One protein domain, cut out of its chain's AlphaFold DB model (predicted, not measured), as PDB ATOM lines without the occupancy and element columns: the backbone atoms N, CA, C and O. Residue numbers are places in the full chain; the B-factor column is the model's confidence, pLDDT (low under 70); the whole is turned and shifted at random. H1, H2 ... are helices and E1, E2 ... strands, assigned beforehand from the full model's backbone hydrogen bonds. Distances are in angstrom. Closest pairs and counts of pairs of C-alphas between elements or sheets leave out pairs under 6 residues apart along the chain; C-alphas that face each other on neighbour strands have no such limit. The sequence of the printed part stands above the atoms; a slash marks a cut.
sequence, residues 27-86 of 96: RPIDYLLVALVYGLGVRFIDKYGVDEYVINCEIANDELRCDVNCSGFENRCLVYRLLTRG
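AT A GLANCE: This is residues 27 to 86 of the 96 residues of an uncharacterized protein of Vulcanisaeta souniana JCM 11219 (UniProt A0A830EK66). A two-stranded antiparallel hairpin, E1 and E2, runs beside residues 29 to 41 of one long helix, H1, and a short helix, H2, packs steeply tilted on its residues 35 to 40. The printed part has 60 residues, with two named helices and two named strands, class mixed, in the order H1, E1, E2, H2. It is compact, radius of gyration of the C-alphas 11.5 A, and elongated, 35 by 21 by 17 A.

IN THESE COORDINATES: Find C-alpha 28 at (-19.786, -13.875, 42.623); H1 runs from there to residue 48, 30.6 A, with a kink of 25 degrees near residue 40. Next come E1, residues 55 to 60, and E2, residues 63 to 68. H2, residues 78 to 85, ends at (-8.495, -29.586, 38.434).

HOW THE PARTS SIT: H1 and H2 touch, closest at the C-alphas of Leu 36 and Val 79, 5.9 A, opposite ways at a steep tilt of 65 degrees. In the hairpin, look at N 58 and O 65, 2.8 A, within hydrogen-bond range. The closest C-alphas of H1 and E1, Val 37 and Ile 55, are 6.7 A apart. H1 and E2 are near each other, with 6 pairs of C-alphas within 10 A; E1 and H2 are apart. Each O i to N i+4 pair is within range in H2, 15 of 17 in H1.

THE WHOLE: The farthest C-alphas, Gly 49 and Asn 61, are 36.0 A apart. The printed part has no cut and no long link; residue 86 alone has pLDDT under 70.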
ATOM      1  N   ARG A  27     -23.876 -12.902  45.105       91.19
ATOM      2  CA  ARG A  27     -22.421 -12.919  45.279       91.19
ATOM      3  C   ARG A  27     -21.769 -13.578  44.059       91.19
ATOM      4  O   ARG A  27     -22.358 -14.487  43.473       91.19
ATOM      5  N   PRO A  28     -20.514 -13.231  43.720       91.00
ATOM      6  CA  PRO A  28     -19.786 -13.875  42.623       91.00
ATOM      7  C   PRO A  28     -19.779 -15.410  42.691       91.00
ATOM      8  O   PRO A  28     -19.910 -16.074  41.667       91.00
ATOM      9  N   ILE A  29     -19.679 -15.975  43.899       90.00
ATOM     10  CA  ILE A  29     -19.691 -17.426  44.108       90.00
ATOM     11  C   ILE A  29     -21.041 -18.068  43.768       90.00
ATOM     12  O   ILE A  29     -21.070 -19.193  43.279       90.00
ATOM     13  N   ASP A  30     -22.156 -17.353  43.936       91.50
ATOM     14  CA  ASP A  30     -23.484 -17.888  43.634       91.50
ATOM     15  C   ASP A  30     -23.620 -18.154  42.120       91.50
ATOM     16  O   ASP A  30     -24.197 -19.159  41.713       91.50
ATOM     17  N   TYR A  31     -22.988 -17.335  41.268       92.31
ATOM     18  CA  TYR A  31     -22.919 -17.586  39.821       92.31
ATOM     19  C   TYR A  31     -22.111 -18.840  39.467       92.31
ATOM     20  O   TYR A  31     -22.452 -19.546  38.516       92.31
ATOM     21  N   LEU A  32     -21.059 -19.142  40.235       91.38
ATOM     22  CA  LEU A  32     -20.306 -20.382  40.066       91.38
ATOM     23  C   LEU A  32     -21.162 -21.600  40.428       91.38
ATOM     24  O   LEU A  32     -21.155 -22.587  39.691       91.38
ATOM     25  N   LEU A  33     -21.926 -21.517  41.521       93.19
ATOM     26  CA  LEU A  33     -22.854 -22.573  41.937       93.19
ATOM     27  C   LEU A  33     -23.961 -22.791  40.900       93.19
ATOM     28  O   LEU A  33     -24.248 -23.937  40.559       93.19
ATOM     29  N   VAL A  34     -24.507 -21.715  40.320       94.25
ATOM     30  CA  VAL A  34     -25.464 -21.792  39.201       94.25
ATOM     31  C   VAL A  34     -24.850 -22.514  37.996       94.25
ATOM     32  O   VAL A  34     -25.470 -23.413  37.424       94.25
ATOM     33  N   ALA A  35     -23.615 -22.174  37.620       94.44
ATOM     34  CA  ALA A  35     -22.929 -22.846  36.517       94.44
ATOM     35  C   ALA A  35     -22.679 -24.338  36.807       94.44
ATOM     36  O   ALA A  35     -22.805 -25.174  35.906       94.44
ATOM     37  N   LEU A  36     -22.342 -24.678  38.055       94.50
ATOM     38  CA  LEU A  36     -22.111 -26.054  38.490       94.50
ATOM     39  C   LEU A  36     -23.406 -26.876  38.468       94.50
ATOM     40  O   LEU A  36     -23.428 -27.926  37.822       94.50
ATOM     41  N   VAL A  37     -24.479 -26.397  39.111       96.25
ATOM     42  CA  VAL A  37     -25.761 -27.119  39.178       96.25
ATOM     43  C   VAL A  37     -26.375 -27.291  37.797       96.25
ATOM     44  O   VAL A  37     -26.847 -28.376  37.486       96.25
ATOM     45  N   TYR A  38     -26.289 -26.285  36.924       96.12
ATOM     46  CA  TYR A  38     -26.759 -26.415  35.547       96.12
ATOM     47  C   TYR A  38     -25.948 -27.466  34.776       96.12
ATOM     48  O   TYR A  38     -26.503 -28.347  34.114       96.12
ATOM     49  N   GLY A  39     -24.618 -27.418  34.902       94.94
ATOM     50  CA  GLY A  39     -23.722 -28.354  34.234       94.94
ATOM     51  C   GLY A  39     -23.911 -29.811  34.673       94.94
ATOM     52  O   GLY A  39     -23.839 -30.712  33.836       94.94
ATOM     53  N   LEU A  40     -24.150 -30.065  35.959       95.44
ATOM     54  CA  LEU A  40     -24.427 -31.415  36.464       95.44
ATOM     55  C   LEU A  40     -25.885 -31.827  36.211       95.44
ATOM     56  O   LEU A  40     -26.139 -32.911  35.683       95.44
ATOM     57  N   GLY A  41     -26.818 -30.927  36.510       96.25
ATOM     58  CA  GLY A  41     -28.258 -31.159  36.507       96.25
ATOM     59  C   GLY A  41     -28.820 -31.528  35.145       96.25
ATOM     60  O   GLY A  41     -29.548 -32.508  35.076       96.25
ATOM     61  N   VAL A  42     -28.416 -30.860  34.054       95.69
ATOM     62  CA  VAL A  42     -28.876 -31.223  32.694       95.69
ATOM     63  C   VAL A  42     -28.615 -32.701  32.395       95.69
ATOM     64  O   VAL A  42     -29.502 -33.416  31.953       95.69
ATOM     65  N   ARG A  43     -27.416 -33.203  32.714       92.75
ATOM     66  CA  ARG A  43     -27.058 -34.610  32.457       92.75
ATOM     67  C   ARG A  43     -27.830 -35.573  33.350       92.75
ATOM     68  O   ARG A  43     -28.103 -36.693  32.927       92.75
ATOM     69  N   PHE A  44     -28.111 -35.170  34.585       95.38
ATOM     70  CA  PHE A  44     -28.884 -35.973  35.523       95.38
ATOM     71  C   PHE A  44     -30.347 -36.069  35.079       95.38
ATOM     72  O   PHE A  44     -30.859 -37.174  34.915       95.38
ATOM     73  N   ILE A  45     -30.971 -34.921  34.811       96.88
ATOM     74  CA  ILE A  45     -32.347 -34.787  34.324       96.88
ATOM     75  C   ILE A  45     -32.534 -35.579  33.028       96.88
ATOM     76  O   ILE A  45     -33.383 -36.463  32.987       96.88
ATOM     77  N   ASP A  46     -31.679 -35.371  32.023       94.75
ATOM     78  CA  ASP A  46     -31.784 -36.068  30.733       94.75
ATOM     79  C   ASP A  46     -31.641 -37.591  30.874       94.75
ATOM     80  O   ASP A  46     -32.288 -38.357  30.161       94.75
ATOM     81  N   LYS A  47     -30.774 -38.054  31.785       95.62
ATOM     82  CA  LYS A  47     -30.520 -39.486  31.988       95.62
ATOM     83  C   LYS A  47     -31.666 -40.181  32.716       95.62
ATOM     84  O   LYS A  47     -31.985 -41.321  32.383       95.62
ATOM     85  N   TYR A  48     -32.206 -39.545  33.752       96.62
ATOM     86  CA  TYR A  48     -33.174 -40.167  34.657       96.62
ATOM     87  C   TYR A  48     -34.623 -39.751  34.387       96.62
ATOM     88  O   TYR A  48     -35.523 -40.363  34.952       96.62
ATOM     89  N   GLY A  49     -34.858 -38.760  33.521       96.56
ATOM     90  CA  GLY A  49     -36.195 -38.273  33.184       96.56
ATOM     91  C   GLY A  49     -36.917 -37.624  34.367       96.56
ATOM     92  O   GLY A  49     -38.115 -37.827  34.524       96.56
ATOM     93  N   VAL A  50     -36.181 -36.912  35.225       96.44
ATOM     94  CA  VAL A  50     -36.725 -36.207  36.399       96.44
ATOM     95  C   VAL A  50     -36.808 -34.707  36.140       96.44
ATOM     96  O   VAL A  50     -36.016 -34.179  35.369       96.44
ATOM     97  N   ASP A  51     -37.709 -34.006  36.823       96.94
ATOM     98  CA  ASP A  51     -37.917 -32.565  36.607       96.94
ATOM     99  C   ASP A  51     -37.018 -31.670  37.475       96.94
ATOM    100  O   ASP A  51     -36.916 -30.466  37.236       96.94
ATOM    101  N   GLU A  52     -36.347 -32.239  38.480       96.19
ATOM    102  CA  GLU A  52     -35.495 -31.485  39.395       96.19
ATOM    103  C   GLU A  52     -34.145 -32.152  39.654       96.19
ATOM    104  O   GLU A  52     -33.979 -33.373  39.617       96.19
ATOM    105  N   TYR A  53     -33.168 -31.304  39.964       95.94
ATOM    106  CA  TYR A  53     -31.863 -31.711  40.445       95.94
ATOM    107  C   TYR A  53     -31.447 -30.807  41.600       95.94
ATOM    108  O   TYR A  53     -31.319 -29.594  41.432       95.94
ATOM    109  N   VAL A  54     -31.225 -31.409  42.765       94.75
ATOM    110  CA  VAL A  54     -30.845 -30.694  43.982       94.75
ATOM    111  C   VAL A  54     -29.370 -30.927  44.270       94.75
ATOM    112  O   VAL A  54     -28.878 -32.057  44.231       94.75
ATOM    113  N   ILE A  55     -28.680 -29.836  44.583       95.00
ATOM    114  CA  ILE A  55     -27.313 -29.833  45.086       95.00
ATOM    115  C   ILE A  55     -27.290 -29.064  46.403       95.00
ATOM    116  O   ILE A  55     -27.837 -27.963  46.485       95.00
ATOM    117  N   ASN A  56     -26.670 -29.638  47.429       95.00
ATOM    118  CA  ASN A  56     -26.428 -28.937  48.684       95.00
ATOM    119  C   ASN A  56     -24.951 -28.565  48.742       95.00
ATOM    120  O   ASN A  56     -24.120 -29.452  48.609       95.00
ATOM    121  N   CYS A  57     -24.620 -27.287  48.905       93.06
ATOM    122  CA  CYS A  57     -23.235 -26.834  48.953       93.06
ATOM    123  C   CYS A  57     -22.977 -25.975  50.188       93.06
ATOM    124  O   CYS A  57     -23.739 -25.054  50.484       93.06
ATOM    125  N   GLU A  58     -21.847 -26.217  50.842       92.88
ATOM    126  CA  GLU A  58     -21.298 -25.388  51.908       92.88
ATOM    127  C   GLU A  58     -19.936 -24.818  51.497       92.88
ATOM    128  O   GLU A  58     -19.171 -25.433  50.750       92.88
ATOM    129  N   ILE A  59     -19.639 -23.613  51.983       87.69
ATOM    130  CA  ILE A  59     -18.325 -22.988  51.831       87.69
ATOM    131  C   ILE A  59     -17.730 -22.874  53.227       87.69
ATOM    132  O   ILE A  59     -18.248 -22.128  54.060       87.69
ATOM    133  N   ALA A  60     -16.651 -23.608  53.474       87.56
ATOM    134  CA  ALA A  60     -15.957 -23.620  54.753       87.56
ATOM    135  C   ALA A  60     -14.445 -23.611  54.514       87.56
ATOM    136  O   ALA A  60     -13.939 -24.437  53.764       87.56
ATOM    137  N   ASN A  61     -13.719 -22.697  55.169       84.88
ATOM    138  CA  ASN A  61     -12.254 -22.587  55.080       84.88
ATOM    139  C   ASN A  61     -11.723 -22.516  53.634       84.88
ATOM    140  O   ASN A  61     -10.806 -23.248  53.278       84.88
ATOM    141  N   ASP A  62     -12.332 -21.672  52.796       82.00
ATOM    142  CA  ASP A  62     -12.012 -21.531  51.364       82.00
ATOM    143  C   ASP A  62     -12.207 -22.807  50.516       82.00
ATOM    144  O   ASP A  62     -11.857 -22.836  49.335       82.00
ATOM    145  N   GLU A  63     -12.840 -23.845  51.072       84.31
ATOM    146  CA  GLU A  63     -13.270 -25.037  50.347       84.31
ATOM    147  C   GLU A  63     -14.763 -24.963  50.019       84.31
ATOM    148  O   GLU A  63     -15.595 -24.653  50.873       84.31
ATOM    149  N   LEU A  64     -15.106 -25.308  48.777       88.00
ATOM    150  CA  LEU A  64     -16.479 -25.569  48.360       88.00
ATOM    151  C   LEU A  64     -16.747 -27.074  48.462       88.00
ATOM    152  O   LEU A  64     -16.156 -27.858  47.716       88.00
ATOM    153  N   ARG A  65     -17.658 -27.469  49.349       91.38
ATOM    154  CA  ARG A  65     -18.093 -28.861  49.516       91.38
ATOM    155  C   ARG A  65     -19.535 -28.977  49.067       91.38
ATOM    156  O   ARG A  65     -20.350 -28.149  49.455       91.38
ATOM    157  N   CYS A  66     -19.842 -29.971  48.241       92.94
ATOM    158  CA  CYS A  66     -21.195 -30.177  47.744       92.94
ATOM    159  C   CYS A  66     -21.605 -31.648  47.809       92.94
ATOM    160  O   CYS A  66     -20.864 -32.512  47.339       92.94
ATOM    161  N   ASP A  67     -22.817 -31.894  48.296       94.62
ATOM    162  CA  ASP A  67     -23.494 -33.188  48.274       94.62
ATOM    163  C   ASP A  67     -24.476 -33.234  47.102       94.62
ATOM    164  O   ASP A  67     -25.321 -32.344  46.929       94.62
ATOM    165  N   VAL A  68     -24.326 -34.253  46.251       93.56
ATOM    166  CA  VAL A  68     -25.014 -34.331  44.957       93.56
ATOM    167  C   VAL A  68     -25.393 -35.776  44.623       93.56
ATOM    168  O   VAL A  68     -24.641 -36.707  44.915       93.56
ATOM    169  N   ASN A  69     -26.507 -35.965  43.911       91.06
ATOM    170  CA  ASN A  69     -26.790 -37.239  43.246       91.06
ATOM    171  C   ASN A  69     -26.020 -37.317  41.918       91.06
ATOM    172  O   ASN A  69     -26.144 -36.442  41.060       91.06
ATOM    173  N   CYS A  70     -25.212 -38.361  41.732       91.25
ATOM    174  CA  CYS A  70     -24.366 -38.492  40.545       91.25
ATOM    175  C   CYS A  70     -25.087 -39.192  39.385       91.25
ATOM    176  O   CYS A  70     -25.726 -40.231  39.539       91.25
ATOM    177  N   SER A  71     -24.900 -38.647  38.189       91.25
ATOM    178  CA  SER A  71     -25.280 -39.237  36.903       91.25
ATOM    179  C   SER A  71     -24.240 -40.225  36.357       91.25
ATOM    180  O   SER A  71     -24.559 -41.029  35.479       91.25
ATOM    181  N   GLY A  72     -22.993 -40.166  36.833       92.81
ATOM    182  CA  GLY A  72     -21.846 -40.880  36.257       92.81
ATOM    183  C   GLY A  72     -21.225 -40.160  35.049       92.81
ATOM    184  O   GLY A  72     -20.274 -40.658  34.444       92.81
ATOM    185  N   PHE A  73     -21.747 -38.987  34.679       91.50
ATOM    186  CA  PHE A  73     -21.258 -38.152  33.581       91.50
ATOM    187  C   PHE A  73     -20.670 -36.815  34.054       91.50
ATOM    188  O   PHE A  73     -20.452 -35.918  33.235       91.50
ATOM    189  N   GLU A  74     -20.351 -36.679  35.343       93.06
ATOM    190  CA  GLU A  74     -19.856 -35.441  35.968       93.06
ATOM    191  C   GLU A  74     -18.579 -34.952  35.270       93.06
ATOM    192  O   GLU A  74     -18.445 -33.782  34.920       93.06
ATOM    193  N   ASN A  75     -17.682 -35.880  34.921       90.81
ATOM    194  CA  ASN A  75     -16.442 -35.593  34.193       90.81
ATOM    195  C   ASN A  75     -16.654 -35.051  32.765       90.81
ATOM    196  O   ASN A  75     -15.711 -34.547  32.151       90.81
ATOM    197  N   ARG A  76     -17.871 -35.130  32.212       92.00
ATOM    198  CA  ARG A  76     -18.225 -34.491  30.931       92.00
ATOM    199  C   ARG A  76     -18.635 -33.026  31.108       92.00
ATOM    200  O   ARG A  76     -18.820 -32.335  30.108       92.00
ATOM    201  N   CYS A  77     -18.814 -32.547  32.338       91.50
ATOM    202  CA  CYS A  77     -19.082 -31.146  32.642       91.50
ATOM    203  C   CYS A  77     -17.756 -30.375  32.751       91.50
ATOM    204  O   CYS A  77     -16.900 -30.678  33.583       91.50
ATOM    205  N   LEU A  78     -17.565 -29.366  31.892       90.56
ATOM    206  CA  LEU A  78     -16.349 -28.547  31.910       90.56
ATOM    207  C   LEU A  78     -16.204 -27.777  33.230       90.56
ATOM    208  O   LEU A  78     -15.102 -27.742  33.763       90.56
ATOM    209  N   VAL A  79     -17.298 -27.224  33.767       91.44
ATOM    210  CA  VAL A  79     -17.305 -26.485  35.043       91.44
ATOM    211  C   VAL A  79     -16.820 -27.380  36.184       91.44
ATOM    212  O   VAL A  79     -15.871 -27.023  36.875       91.44
ATOM    213  N   TYR A  80     -17.385 -28.586  36.308       91.50
ATOM    214  CA  TYR A  80     -16.955 -29.576  37.300       91.50
ATOM    215  C   TYR A  80     -15.462 -29.916  37.171       91.50
ATOM    216  O   TYR A  80     -14.726 -29.917  38.157       91.50
ATOM    217  N   ARG A  81     -14.976 -30.148  35.943       91.69
ATOM    218  CA  ARG A  81     -13.547 -30.411  35.710       91.69
ATOM    219  C   ARG A  81     -12.653 -29.229  36.075       91.69
ATOM    220  O   ARG A  81     -11.573 -29.452  36.602       91.69
ATOM    221  N   LEU A  82     -13.059 -27.997  35.775       89.56
ATOM    222  CA  LEU A  82     -12.268 -26.809  36.107       89.56
ATOM    223  C   LEU A  82     -12.160 -26.621  37.621       89.56
ATOM    224  O   LEU A  82     -11.076 -26.318  38.108       89.56
ATOM    225  N   LEU A  83     -13.245 -26.875  38.355       87.19
ATOM    226  CA  LEU A  83     -13.254 -26.783  39.814       87.19
ATOM    227  C   LEU A  83     -12.428 -27.880  40.481       87.19
ATOM    228  O   LEU A  83     -11.700 -27.607  41.424       87.19
ATOM    229  N   THR A  84     -12.478 -29.100  39.953       85.00
ATOM    230  CA  THR A  84     -11.713 -30.228  40.509       85.00
ATOM    231  C   THR A  84     -10.241 -30.240  40.092       85.00
ATOM    232  O   THR A  84      -9.426 -30.856  40.773       85.00
ATOM    233  N   ARG A  85      -9.872 -29.586  38.978       82.62
ATOM    234  CA  ARG A  85      -8.495 -29.586  38.434       82.62
ATOM    235  C   ARG A  85      -7.758 -28.249  38.552       82.62
ATOM    236  O   ARG A  85      -6.594 -28.183  38.162       82.62
ATOM    237  N   GLY A  86      -8.414 -27.184  39.017       64.62
ATOM    238  CA  GLY A  86      -7.797 -25.893  39.365       64.62
ATOM    239  C   GLY A  86      -7.003 -25.183  38.257       64.62
ATOM    240  O   GLY A  86      -6.183 -24.320  38.546       64.62
TER     241      GLY A  86